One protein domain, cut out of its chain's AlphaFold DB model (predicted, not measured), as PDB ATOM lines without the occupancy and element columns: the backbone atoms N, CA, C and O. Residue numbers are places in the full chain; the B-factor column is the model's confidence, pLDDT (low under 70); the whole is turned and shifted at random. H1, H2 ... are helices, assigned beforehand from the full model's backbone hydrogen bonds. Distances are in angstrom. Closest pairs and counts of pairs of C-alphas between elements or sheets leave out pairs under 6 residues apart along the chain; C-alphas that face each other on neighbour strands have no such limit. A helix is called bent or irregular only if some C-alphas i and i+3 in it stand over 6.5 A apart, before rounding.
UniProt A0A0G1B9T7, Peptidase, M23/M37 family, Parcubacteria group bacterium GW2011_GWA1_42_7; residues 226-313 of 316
ATOM      1  N   SER A 226       2.528   6.242 -13.869       45.06
ATOM      2  CA  SER A 226       1.071   6.357 -13.964       45.06
ATOM      3  C   SER A 226       0.539   6.784 -12.608       45.06
ATOM      4  O   SER A 226       0.952   6.197 -11.614       45.06
ATOM      5  N   GLY A 227      -0.336   7.790 -12.550       46.41
ATOM      6  CA  GLY A 227      -0.838   8.446 -11.330       46.41
ATOM      7  C   GLY A 227      -1.630   7.580 -10.333       46.41
ATOM      8  O   GLY A 227      -2.533   8.084  -9.676       46.41
ATOM      9  N   VAL A 228      -1.311   6.293 -10.201       48.25
ATOM     10  CA  VAL A 228      -1.794   5.373  -9.174       48.25
ATOM     11  C   VAL A 228      -0.568   4.767  -8.498       48.25
ATOM     12  O   VAL A 228       0.072   3.886  -9.057       48.25
ATOM     13  N   SER A 229      -0.227   5.234  -7.294       48.97
ATOM     14  CA  SER A 229       0.852   4.659  -6.482       48.97
ATOM     15  C   SER A 229       0.388   3.351  -5.830       48.97
ATOM     16  O   SER A 229      -0.597   3.342  -5.086       48.97
ATOM     17  N   MET A 230       1.093   2.246  -6.053       53.25
ATOM     18  CA  MET A 230       0.765   0.942  -5.496       53.25
ATOM     19  C   MET A 230       2.044   0.199  -5.120       53.25
ATOM     20  O   MET A 230       2.941   0.039  -5.944       53.25
ATOM     21  N   SER A 231       2.113  -0.277  -3.876       54.78
ATOM     22  CA  SER A 231       3.236  -1.082  -3.396       54.78
ATOM     23  C   SER A 231       3.231  -2.483  -4.018       54.78
ATOM     24  O   SER A 231       2.177  -3.032  -4.353       54.78
ATOM     25  N   LEU A 232       4.411  -3.104  -4.113       54.72
ATOM     26  CA  LEU A 232       4.571  -4.481  -4.600       54.72
ATOM     27  C   LEU A 232       3.724  -5.488  -3.798       54.72
ATOM     28  O   LEU A 232       3.227  -6.464  -4.350       54.72
ATOM     29  N   GLU A 233       3.526  -5.236  -2.504       52.94
ATOM     30  CA  GLU A 233       2.658  -6.041  -1.642       52.94
ATOM     31  C   GLU A 233       1.197  -5.989  -2.100       52.94
ATOM     32  O   GLU A 233       0.542  -7.021  -2.244       52.94
ATOM     33  N   LYS A 234       0.698  -4.791  -2.405       61.47
ATOM     34  CA  LYS A 234      -0.663  -4.605  -2.900       61.47
ATOM     35  C   LYS A 234      -0.824  -5.196  -4.310       61.47
ATOM     36  O   LYS A 234      -1.824  -5.857  -4.572       61.47
ATOM     37  N   ALA A 235       0.195  -5.076  -5.166       63.91
ATOM     38  CA  ALA A 235       0.236  -5.731  -6.478       63.91
ATOM     39  C   ALA A 235       0.210  -7.268  -6.371       63.91
ATOM     40  O   ALA A 235      -0.535  -7.928  -7.094       63.91
ATOM     41  N   TYR A 236       0.969  -7.847  -5.435       67.31
ATOM     42  CA  TYR A 236       0.940  -9.282  -5.160       67.31
ATOM     43  C   TYR A 236      -0.425  -9.738  -4.638       67.31
ATOM     44  O   TYR A 236      -0.925 -10.764  -5.087       67.31
ATOM     45  N   ASN A 237      -1.059  -8.969  -3.752       68.75
ATOM     46  CA  ASN A 237      -2.389  -9.297  -3.239       68.75
ATOM     47  C   ASN A 237      -3.458  -9.275  -4.342       68.75
ATOM     48  O   ASN A 237      -4.310 -10.161  -4.373       68.75
ATOM     49  N   TYR A 238      -3.385  -8.339  -5.293       72.50
ATOM     50  CA  TYR A 238      -4.267  -8.351  -6.465       72.50
ATOM     51  C   TYR A 238      -3.970  -9.509  -7.419       72.50
ATOM     52  O   TYR A 238      -4.901 -10.156  -7.891       72.50
ATOM     53  N   ALA A 239      -2.696  -9.821  -7.668       70.88
ATOM     54  CA  ALA A 239      -2.321 -10.984  -8.471       70.88
ATOM     55  C   ALA A 239      -2.743 -12.301  -7.803       70.88
ATOM     56  O   ALA A 239      -3.108 -13.247  -8.494       70.88
ATOM     57  N   LYS A 240      -2.730 -12.361  -6.468       68.12
ATOM     58  CA  LYS A 240      -3.264 -13.483  -5.696       68.12
ATOM     59  C   LYS A 240      -4.773 -13.596  -5.865       68.12
ATOM     60  O   LYS A 240      -5.236 -14.655  -6.252       68.12
ATOM     61  N   LEU A 241      -5.511 -12.501  -5.684       77.06
ATOM     62  CA  LEU A 241      -6.959 -12.473  -5.893       77.06
ATOM     63  C   LEU A 241      -7.344 -12.910  -7.318       77.06
ATOM     64  O   LEU A 241      -8.224 -13.744  -7.498       77.06
ATOM     65  N   ALA A 242      -6.662 -12.375  -8.333       74.81
ATOM     66  CA  ALA A 242      -6.879 -12.750  -9.726       74.81
ATOM     67  C   ALA A 242      -6.498 -14.213  -9.991       74.81
ATOM     68  O   ALA A 242      -7.212 -14.914 -10.704       74.81
ATOM     69  N   GLY A 243      -5.403 -14.693  -9.401       73.19
ATOM     70  CA  GLY A 243      -4.978 -16.085  -9.497       73.19
ATOM     71  C   GLY A 243      -5.952 -17.060  -8.836       73.19
ATOM     72  O   GLY A 243      -6.260 -18.088  -9.427       73.19
ATOM     73  N   ASP A 244      -6.506 -16.711  -7.675       75.88
ATOM     74  CA  ASP A 244      -7.503 -17.520  -6.964       75.88
ATOM     75  C   ASP A 244      -8.811 -17.644  -7.774       75.88
ATOM     76  O   ASP A 244      -9.476 -18.675  -7.728       75.88
ATOM     77  N   LEU A 245      -9.156 -16.620  -8.567       80.62
ATOM     78  CA  LEU A 245     -10.334 -16.620  -9.444       80.62
ATOM     79  C   LEU A 245     -10.105 -17.318 -10.794       80.62
ATOM     80  O   LEU A 245     -11.047 -17.856 -11.371       80.62
ATOM     81  N   THR A 246      -8.881 -17.282 -11.324       78.50
ATOM     82  CA  THR A 246      -8.566 -17.743 -12.694       78.50
ATOM     83  C   THR A 246      -7.766 -19.044 -12.740       78.50
ATOM     84  O   THR A 246      -7.580 -19.610 -13.814       78.50
ATOM     85  N   GLY A 247      -7.255 -19.514 -11.600       74.19
ATOM     86  CA  GLY A 247      -6.336 -20.651 -11.507       74.19
ATOM     87  C   GLY A 247      -4.901 -20.343 -11.957       74.19
ATOM     88  O   GLY A 247      -4.041 -21.224 -11.926       74.19
ATOM     89  N   VAL A 248      -4.602 -19.107 -12.368       67.31
ATOM     90  CA  VAL A 248      -3.275 -18.718 -12.864       67.31
ATOM     91  C   VAL A 248      -2.359 -18.340 -11.700       67.31
ATOM     92  O   VAL A 248      -2.722 -17.575 -10.810       67.31
ATOM     93  N   ARG A 249      -1.116 -18.841 -11.702       60.97
ATOM     94  CA  ARG A 249      -0.161 -18.571 -10.614       60.97
ATOM     95  C   ARG A 249       0.122 -17.061 -10.490       60.97
ATOM     96  O   ARG A 249       0.554 -16.456 -11.472       60.97
ATOM     97  N   PRO A 250       0.040 -16.460  -9.286       62.81
ATOM     98  CA  PRO A 250       0.265 -15.020  -9.096       62.81
ATOM     99  C   PRO A 250       1.634 -14.530  -9.581       62.81
ATOM    100  O   PRO A 250       1.753 -13.439 -10.126       62.81
ATOM    101  N   ALA A 251       2.673 -15.361  -9.448       62.38
ATOM    102  CA  ALA A 251       4.008 -15.056  -9.964       62.38
ATOM    103  C   ALA A 251       4.036 -14.919 -11.497       62.38
ATOM    104  O   ALA A 251       4.765 -14.081 -12.018       62.38
ATOM    105  N   PHE A 252       3.230 -15.711 -12.210       66.38
ATOM    106  CA  PHE A 252       3.098 -15.623 -13.661       66.38
ATOM    107  C   PHE A 252       2.346 -14.350 -14.064       66.38
ATOM    108  O   PHE A 252       2.834 -13.609 -14.907       66.38
ATOM    109  N   LEU A 253       1.235 -14.027 -13.391       68.56
ATOM    110  CA  LEU A 253       0.482 -12.784 -13.625       68.56
ATOM    111  C   LEU A 253       1.355 -11.535 -13.431       68.56
ATOM    112  O   LEU A 253       1.333 -10.619 -14.247       68.56
ATOM    113  N   LEU A 254       2.174 -11.525 -12.380       66.69
ATOM    114  CA  LEU A 254       3.131 -10.455 -12.106       66.69
ATOM    115  C   LEU A 254       4.267 -10.393 -13.139       66.69
ATOM    116  O   LEU A 254       4.695  -9.305 -13.518       66.69
ATOM    117  N   ALA A 255       4.753 -11.542 -13.615       63.03
ATOM    118  CA  ALA A 255       5.779 -11.601 -14.653       63.03
ATOM    119  C   ALA A 255       5.255 -11.100 -16.007       63.03
ATOM    120  O   ALA A 255       5.947 -10.333 -16.675       63.03
ATOM    121  N   VAL A 256       4.024 -11.471 -16.373       68.44
ATOM    122  CA  VAL A 256       3.326 -10.956 -17.557       68.44
ATOM    123  C   VAL A 256       3.106  -9.454 -17.413       68.44
ATOM    124  O   VAL A 256       3.501  -8.701 -18.292       68.44
ATOM    125  N   LEU A 257       2.608  -8.976 -16.268       69.75
ATOM    126  CA  LEU A 257       2.445  -7.541 -16.023       69.75
ATOM    127  C   LEU A 257       3.772  -6.778 -16.172       69.75
ATOM    128  O   LEU A 257       3.811  -5.724 -16.807       69.75
ATOM    129  N   LYS A 258       4.879  -7.314 -15.646       64.50
ATOM    130  CA  LYS A 258       6.218  -6.744 -15.837       64.50
ATOM    131  C   LYS A 258       6.637  -6.729 -17.307       64.50
ATOM    132  O   LYS A 258       7.218  -5.745 -17.750       64.50
ATOM    133  N   LYS A 259       6.391  -7.812 -18.041       65.06
ATOM    134  CA  LYS A 259       6.809  -7.953 -19.439       65.06
ATOM    135  C   LYS A 259       6.013  -7.046 -20.380       65.06
ATOM    136  O   LYS A 259       6.623  -6.422 -21.237       65.06
ATOM    137  N   GLU A 260       4.702  -6.961 -20.177       62.22
ATOM    138  CA  GLU A 260       3.759  -6.248 -21.051       62.22
ATOM    139  C   GLU A 260       3.673  -4.750 -20.749       62.22
ATOM    140  O   GLU A 260       3.449  -3.944 -21.638       62.22
ATOM    141  N   SER A 261       3.830  -4.353 -19.483       63.66
ATOM    142  CA  SER A 261       3.610  -2.960 -19.061       63.66
ATOM    143  C   SER A 261       4.825  -2.303 -18.422       63.66
ATOM    144  O   SER A 261       4.746  -1.138 -18.045       63.66
ATOM    145  N   SER A 262       5.915  -3.046 -18.194       64.44
ATOM    146  CA  SER A 262       6.996  -2.626 -17.294       64.44
ATOM    147  C   SER A 262       6.461  -2.041 -15.976       64.44
ATOM    148  O   SER A 262       6.877  -0.966 -15.547       64.44
ATOM    149  N   TRP A 263       5.500  -2.733 -15.351       60.91
ATOM    150  CA  TRP A 263       4.811  -2.290 -14.128       60.91
ATOM    151  C   TRP A 263       4.051  -0.960 -14.255       60.91
ATOM    152  O   TRP A 263       3.981  -0.195 -13.297       60.91
ATOM    153  N   GLY A 264       3.474  -0.682 -15.422       58.75
ATOM    154  CA  GLY A 264       2.764   0.569 -15.704       58.75
ATOM    155  C   GLY A 264       3.640   1.689 -16.278       58.75
ATOM    156  O   GLY A 264       3.126   2.775 -16.521       58.75
ATOM    157  N   GLY A 265       4.931   1.436 -16.529       59.72
ATOM    158  CA  GLY A 265       5.825   2.372 -17.227       59.72
ATOM    159  C   GLY A 265       5.608   2.436 -18.747       59.72
ATOM    160  O   GLY A 265       5.871   3.466 -19.356       59.72
ATOM    161  N   ASN A 266       5.070   1.368 -19.346       59.31
ATOM    162  CA  ASN A 266       4.759   1.257 -20.777       59.31
ATOM    163  C   ASN A 266       3.242   1.259 -21.008       59.31
ATOM    164  O   ASN A 266       2.643   0.291 -21.481       59.31
ATOM    165  N   VAL A 267       2.603   2.360 -20.624       65.12
ATOM    166  CA  VAL A 267       1.228   2.680 -21.024       65.12
ATOM    167  C   VAL A 267       1.261   3.726 -22.137       65.12
ATOM    168  O   VAL A 267       2.245   4.447 -22.303       65.12
ATOM    169  N   GLY A 268       0.206   3.789 -22.950       63.12
ATOM    170  CA  GLY A 268       0.185   4.668 -24.119       63.12
ATOM    171  C   GLY A 268       0.433   6.141 -23.758       63.12
ATOM    172  O   GLY A 268      -0.161   6.670 -22.834       63.12
ATOM    173  N   THR A 269       1.293   6.844 -24.491       73.50
ATOM    174  CA  THR A 269       1.626   8.254 -24.189       73.50
ATOM    175  C   THR A 269       0.684   9.266 -24.862       73.50
ATOM    176  O   THR A 269       1.013  10.450 -24.961       73.50
ATOM    177  N   GLY A 270      -0.410   8.801 -25.468       76.75
ATOM    178  CA  GLY A 270      -1.365   9.599 -26.236       76.75
ATOM    179  C   GLY A 270      -2.549  10.076 -25.399       76.75
ATOM    180  O   GLY A 270      -2.764   9.624 -24.275       76.75
ATOM    181  N   THR A 271      -3.347  10.982 -25.966       85.31
ATOM    182  CA  THR A 271      -4.575  11.495 -25.339       85.31
ATOM    183  C   THR A 271      -5.800  11.171 -26.181       85.31
ATOM    184  O   THR A 271      -5.771  11.227 -27.412       85.31
ATOM    185  N   TRP A 272      -6.927  10.879 -25.531       85.31
ATOM    186  CA  TRP A 272      -8.169  10.511 -26.222       85.31
ATOM    187  C   TRP A 272      -8.684  11.617 -27.164       85.31
ATOM    188  O   TRP A 272      -9.279  11.349 -28.205       85.31
ATOM    189  N   ARG A 273      -8.391  12.887 -26.871       85.94
ATOM    190  CA  ARG A 273      -8.798  14.023 -27.715       85.94
ATOM    191  C   ARG A 273      -8.021  14.112 -29.031       85.94
ATOM    192  O   ARG A 273      -8.544  14.660 -30.003       85.94
ATOM    193  N   LYS A 274      -6.783  13.608 -29.078       83.44
ATOM    194  CA  LYS A 274      -5.884  13.750 -30.236       83.44
ATOM    195  C   LYS A 274      -5.656  12.436 -30.975       83.44
ATOM    196  O   LYS A 274      -5.665  12.417 -32.205       83.44
ATOM    197  N   ASP A 275      -5.460  11.359 -30.231       83.25
ATOM    198  CA  ASP A 275      -4.967  10.089 -30.753       83.25
ATOM    199  C   ASP A 275      -6.086   9.072 -31.012       83.25
ATOM    200  O   ASP A 275      -5.940   8.211 -31.880       83.25
ATOM    201  N   MET A 276      -7.227   9.209 -30.329       87.44
ATOM    202  CA  MET A 276      -8.401   8.354 -30.510       87.44
ATOM    203  C   MET A 276      -9.319   8.879 -31.615       87.44
ATOM    204  O   MET A 276      -9.547  10.093 -31.762       87.44
ATOM    205  N   ARG A 277      -9.887   7.935 -32.372       88.69
ATOM    206  CA  ARG A 277     -10.885   8.210 -33.403       88.69
ATOM    207  C   ARG A 277     -12.086   8.945 -32.784       88.69
ATOM    208  O   ARG A 277     -12.585   8.503 -31.755       88.69
ATOM    209  N   PRO A 278     -12.598  10.026 -33.406       90.19
ATOM    210  CA  PRO A 278     -13.698  10.816 -32.846       90.19
ATOM    211  C   PRO A 278     -14.946  10.023 -32.442       90.19
ATOM    212  O   PRO A 278     -15.554  10.354 -31.435       90.19
ATOM    213  N   ALA A 279     -15.283   8.964 -33.186       89.31
ATOM    214  CA  ALA A 279     -16.446   8.119 -32.914       89.31
ATOM    215  C   ALA A 279     -16.338   7.297 -31.613       89.31
ATOM    216  O   ALA A 279     -17.362   6.940 -31.045       89.31
ATOM    217  N   ASP A 280     -15.122   7.029 -31.128       86.94
ATOM    218  CA  ASP A 280     -14.885   6.153 -29.967       86.94
ATOM    219  C   ASP A 280     -14.713   6.946 -28.657       86.94
ATOM    220  O   ASP A 280     -14.611   6.384 -27.566       86.94
ATOM    221  N   ARG A 281     -14.702   8.280 -28.756       90.25
ATOM    222  CA  ARG A 281     -14.418   9.194 -27.646       90.25
ATOM    223  C   ARG A 281     -15.491   9.180 -26.564       90.25
ATOM    224  O   ARG A 281     -15.152   9.144 -25.385       90.25
ATOM    225  N   ASP A 282     -16.759   9.164 -26.957       90.38
ATOM    226  CA  ASP A 282     -17.876   9.159 -26.008       90.38
ATOM    227  C   ASP A 282     -17.904   7.847 -25.212       90.38
ATOM    228  O   ASP A 282     -18.108   7.844 -23.996       90.38
ATOM    229  N   ALA A 283     -17.600   6.726 -25.877       87.25
ATOM    230  CA  ALA A 283     -17.461   5.428 -25.228       87.25
ATOM    231  C   ALA A 283     -16.288   5.409 -24.235       87.25
ATOM    232  O   ALA A 283     -16.414   4.860 -23.141       87.25
ATOM    233  N   PHE A 284     -15.162   6.039 -24.579       87.12
ATOM    234  CA  PHE A 284     -14.015   6.153 -23.680       87.12
ATOM    235  C   PHE A 284     -14.330   6.961 -22.417       87.12
ATOM    236  O   PHE A 284     -13.982   6.527 -21.317       87.12
ATOM    237  N   VAL A 285     -15.020   8.099 -22.554       89.31
ATOM    238  CA  VAL A 285     -15.457   8.908 -21.404       89.31
ATOM    239  C   VAL A 285     -16.384   8.091 -20.501       89.31
ATOM    240  O   VAL A 285     -16.144   8.019 -19.298       89.31
ATOM    241  N   LEU A 286     -17.352   7.374 -21.082       88.75
ATOM    242  CA  LEU A 286     -18.273   6.509 -20.338       88.75
ATOM    243  C   LEU A 286     -17.549   5.390 -19.565       88.75
ATOM    244  O   LEU A 286     -17.914   5.062 -18.435       88.75
ATOM    245  N   ILE A 287     -16.528   4.774 -20.169       82.88
ATOM    246  CA  ILE A 287     -15.714   3.740 -19.511       82.88
ATOM    247  C   ILE A 287     -14.931   4.343 -18.342       82.88
ATOM    248  O   ILE A 287     -14.918   3.758 -17.259       82.88
ATOM    249  N   CYS A 288     -14.319   5.512 -18.536       82.75
ATOM    250  CA  CYS A 288     -13.591   6.205 -17.476       82.75
ATOM    251  C   CYS A 288     -14.514   6.541 -16.296       82.75
ATOM    252  O   CYS A 288     -14.164   6.242 -15.158       82.75
ATOM    253  N   GLU A 289     -15.724   7.042 -16.554       87.19
ATOM    254  CA  GLU A 289     -16.721   7.319 -15.511       87.19
ATOM    255  C   GLU A 289     -17.108   6.060 -14.722       87.19
ATOM    256  O   GLU A 289     -17.106   6.077 -13.491       87.19
ATOM    257  N   LYS A 290     -17.370   4.938 -15.408       82.31
ATOM    258  CA  LYS A 290     -17.703   3.658 -14.754       82.31
ATOM    259  C   LYS A 290     -16.564   3.099 -13.903       82.31
ATOM    260  O   LYS A 290     -16.825   2.404 -12.924       82.31
ATOM    261  N   LEU A 291     -15.320   3.377 -14.284       76.75
ATOM    262  CA  LEU A 291     -14.119   2.943 -13.569       76.75
ATOM    263  C   LEU A 291     -13.640   3.965 -12.522       76.75
ATOM    264  O   LEU A 291     -12.656   3.703 -11.833       76.75
ATOM    265  N   GLY A 292     -14.312   5.116 -12.390       80.38
ATOM    266  CA  GLY A 292     -13.905   6.197 -11.487       80.38
ATOM    267  C   GLY A 292     -12.600   6.892 -11.899       80.38
ATOM    268  O   GLY A 292     -11.898   7.437 -11.050       80.38
ATOM    269  N   LEU A 293     -12.249   6.849 -13.186       76.56
ATOM    270  CA  LEU A 293     -11.047   7.448 -13.764       76.56
ATOM    271  C   LEU A 293     -11.374   8.795 -14.422       76.56
ATOM    272  O   LEU A 293     -12.448   8.977 -14.991       76.56
ATOM    273  N   ASN A 294     -10.429   9.741 -14.399       82.94
ATOM    274  CA  ASN A 294     -10.561  10.999 -15.138       82.94
ATOM    275  C   ASN A 294     -10.099  10.797 -16.601       82.94
ATOM    276  O   ASN A 294      -8.922  10.475 -16.813       82.94
ATOM    277  N   PRO A 295     -10.966  11.008 -17.612       82.69
ATOM    278  CA  PRO A 295     -10.623  10.787 -19.018       82.69
ATOM    279  C   PRO A 295      -9.418  11.607 -19.494       82.69
ATOM    280  O   PRO A 295      -8.624  11.128 -20.299       82.69
ATOM    281  N   ASP A 296      -9.250  12.834 -18.993       82.12
ATOM    282  CA  ASP A 296      -8.198  13.752 -19.446       82.12
ATOM    283  C   ASP A 296      -6.814  13.425 -18.875       82.12
ATOM    284  O   ASP A 296      -5.803  13.836 -19.443       82.12
ATOM    285  N   THR A 297      -6.752  12.647 -17.794       79.75
ATOM    286  CA  THR A 297      -5.491  12.158 -17.214       79.75
ATOM    287  C   THR A 297      -5.239  10.681 -17.509       79.75
ATOM    288  O   THR A 297      -4.234  10.141 -17.051       79.75
ATOM    289  N   THR A 298      -6.142  10.009 -18.233       81.00
ATOM    290  CA  THR A 298      -6.027   8.578 -18.527       81.00
ATOM    291  C   THR A 298      -5.286   8.360 -19.856       81.00
ATOM    292  O   THR A 298      -5.799   8.754 -20.908       81.00
ATOM    293  N   PRO A 299      -4.085   7.751 -19.836       78.81
ATOM    294  CA  PRO A 299      -3.268   7.537 -21.030       78.81
ATOM    295  C   PRO A 299      -3.906   6.566 -22.034       78.81
ATOM    296  O   PRO A 299      -4.461   5.535 -21.649       78.81
ATOM    297  N   VAL A 300      -3.766   6.856 -23.332       83.31
ATOM    298  CA  VAL A 300      -4.175   5.964 -24.432       83.31
ATOM    299  C   VAL A 300      -3.051   5.770 -25.445       83.31
ATOM    300  O   VAL A 300      -2.110   6.561 -25.509       83.31
ATOM    301  N   SER A 301      -3.125   4.723 -26.269       82.19
ATOM    302  CA  SER A 301      -2.137   4.502 -27.326       82.19
ATOM    303  C   SER A 301      -2.075   5.690 -28.292       82.19
ATOM    304  O   SER A 301      -3.098   6.261 -28.688       82.19
ATOM    305  N   LYS A 302      -0.854   6.092 -28.655       82.31
ATOM    306  CA  LYS A 302      -0.613   7.220 -29.559       82.31
ATOM    307  C   LYS A 302      -1.009   6.841 -30.982       82.31
ATOM    308  O   LYS A 302      -0.818   5.701 -31.402       82.31
ATOM    309  N   LYS A 303      -1.527   7.801 -31.746       82.62
ATOM    310  CA  LYS A 303      -1.913   7.564 -33.133       82.62
ATOM    311  C   LYS A 303      -0.681   7.242 -34.002       82.62
ATOM    312  O   LYS A 303       0.243   8.060 -34.048       82.62
ATOM    313  N   PRO A 304      -0.672   6.113 -34.737       77.31
ATOM    314  CA  PRO A 304       0.351   5.833 -35.735       77.31
ATOM    315  C   PRO A 304       0.078   6.594 -37.042       77.31
ATOM    316  O   PRO A 304      -1.027   7.081 -37.290       77.31
ATOM    317  N   TRP A 305       1.084   6.667 -37.915       76.00
ATOM    318  CA  TRP A 305       1.012   7.410 -39.181       76.00
ATOM    319  C   TRP A 305      -0.068   6.896 -40.152       76.00
ATOM    320  O   TRP A 305      -0.567   7.666 -40.967       76.00
ATOM    321  N   TYR A 306      -0.456   5.623 -40.040       77.44
ATOM    322  CA  TYR A 306      -1.391   4.940 -40.940       77.44
ATOM    323  C   TYR A 306      -2.824   4.812 -40.393       77.44
ATOM    324  O   TYR A 306      -3.666   4.186 -41.033       77.44
ATOM    325  N   GLY A 307      -3.135   5.351 -39.208       83.25
ATOM    326  CA  GLY A 307      -4.421   5.059 -38.570       83.25
ATOM    327  C   GLY A 307      -4.774   5.943 -37.383       83.25
ATOM    328  O   GLY A 307      -4.497   7.142 -37.376       83.25
ATOM    329  N   TRP A 308      -5.434   5.345 -36.394       82.75
ATOM    330  CA  TRP A 308      -5.782   5.957 -35.111       82.75
ATOM    331  C   TRP A 308      -5.222   5.096 -33.978       82.75
ATOM    332  O   TRP A 308      -5.047   3.891 -34.147       82.75
ATOM    333  N   GLY A 309      -4.897   5.733 -32.858       81.88
ATOM    334  CA  GLY A 309      -4.610   5.052 -31.601       81.88
ATOM    335  C   GLY A 309      -5.872   5.041 -30.744       81.88
ATOM    336  O   GLY A 309      -6.986   4.952 -31.262       81.88
ATOM    337  N   GLY A 310      -5.707   5.212 -29.436       78.69
ATOM    338  CA  GLY A 310      -6.826   5.368 -28.508       78.69
ATOM    339  C   GLY A 310      -7.154   4.133 -27.677       78.69
ATOM    340  O   GLY A 310      -8.126   4.145 -26.933       78.69
ATOM    341  N   ALA A 311      -6.354   3.077 -27.758       77.88
ATOM    342  CA  ALA A 311      -6.574   1.902 -26.936       77.88
ATOM    343  C   ALA A 311      -5.980   2.104 -25.524       77.88
ATOM    344  O   ALA A 311      -4.901   2.680 -25.364       77.88
ATOM    345  N   MET A 312      -6.711   1.659 -24.497       75.31
ATOM    346  CA  MET A 312      -6.349   1.789 -23.080       75.31
ATOM    347  C   MET A 312      -5.657   0.509 -22.590       75.31
ATOM    348  O   MET A 312      -6.127  -0.584 -22.896       75.31
ATOM    349  N   GLY A 313      -4.574   0.637 -21.818       63.84
ATOM    350  CA  GLY A 313      -3.888  -0.499 -21.189       63.84
ATOM    351  C   GLY A 313      -2.374  -0.549 -21.435       63.84
ATOM    352  O   GLY A 313      -1.808   0.420 -21.948       63.84
TER     353      GLY A 313
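What this domain is: This is residues 226 to 313 of the 316 residues of the protein "Peptidase, M23/M37 family" of Parcubacteria group bacterium GW2011_GWA1_42_7 (UniProt A0A0G1B9T7). The model is a loose pair of lobes: at one end H2 sets off from beside H1 at a steep tilt, and at the other end H3 lies among long stretches with no named element, residues 265 to 277 and 291 to 313. The first of these stretches joins the two lobes. The printed part has 88 residues with three named helices, H1, H2 and H3 in chain order, and no named strand; the class is all helix, though under half of the residues, 43, are in named elements. The whole is loose, with a radius of gyration of the C-alphas of 15.1 A and spans of 39 by 28 by 24 A.

How they stand to each other: H1, residues 232 to 246, touches H2, residues 250 to 264; H2 touches H1 with residues 250 to 254 alone. Their closest C-alphas are those of Ala 239 and Pro 250, 4.8 A apart. The two run opposite ways at a steep tilt of 57 degrees. H3, residues 278 to 290, is apart from both H1 and H2. In H1 every O i to N i+4 pair is within hydrogen-bond range; in H2 9 of 11 are, and in H3 7 of 9.

Where its parts are: H1 begins with C-alpha 232 at (4.571, -4.481, -4.600) and is 20.3 A long from first to last C-alpha. H2 measures 17.1 A and is irregular: C-alphas 260 and 263 are 8.0 A apart. H3 measures 19.9 A and ends with C-alpha 290 at (-17.703, 3.658, -14.754); it is irregular too, with C-alphas 279 and 282 7.1 A apart.

The domain as a whole: The C-alphas of Asp 244 and Trp 305, the two farthest apart, are 41.6 A from each other. The printed part has no cut. The link from H1 to H2 is tight, and that from H2 to H3, 13 residues, is long. Mean pLDDT of the printed part is 73.5; 35 residues are under 70, namely 226 to 237, 240, 248 to 268 and 313.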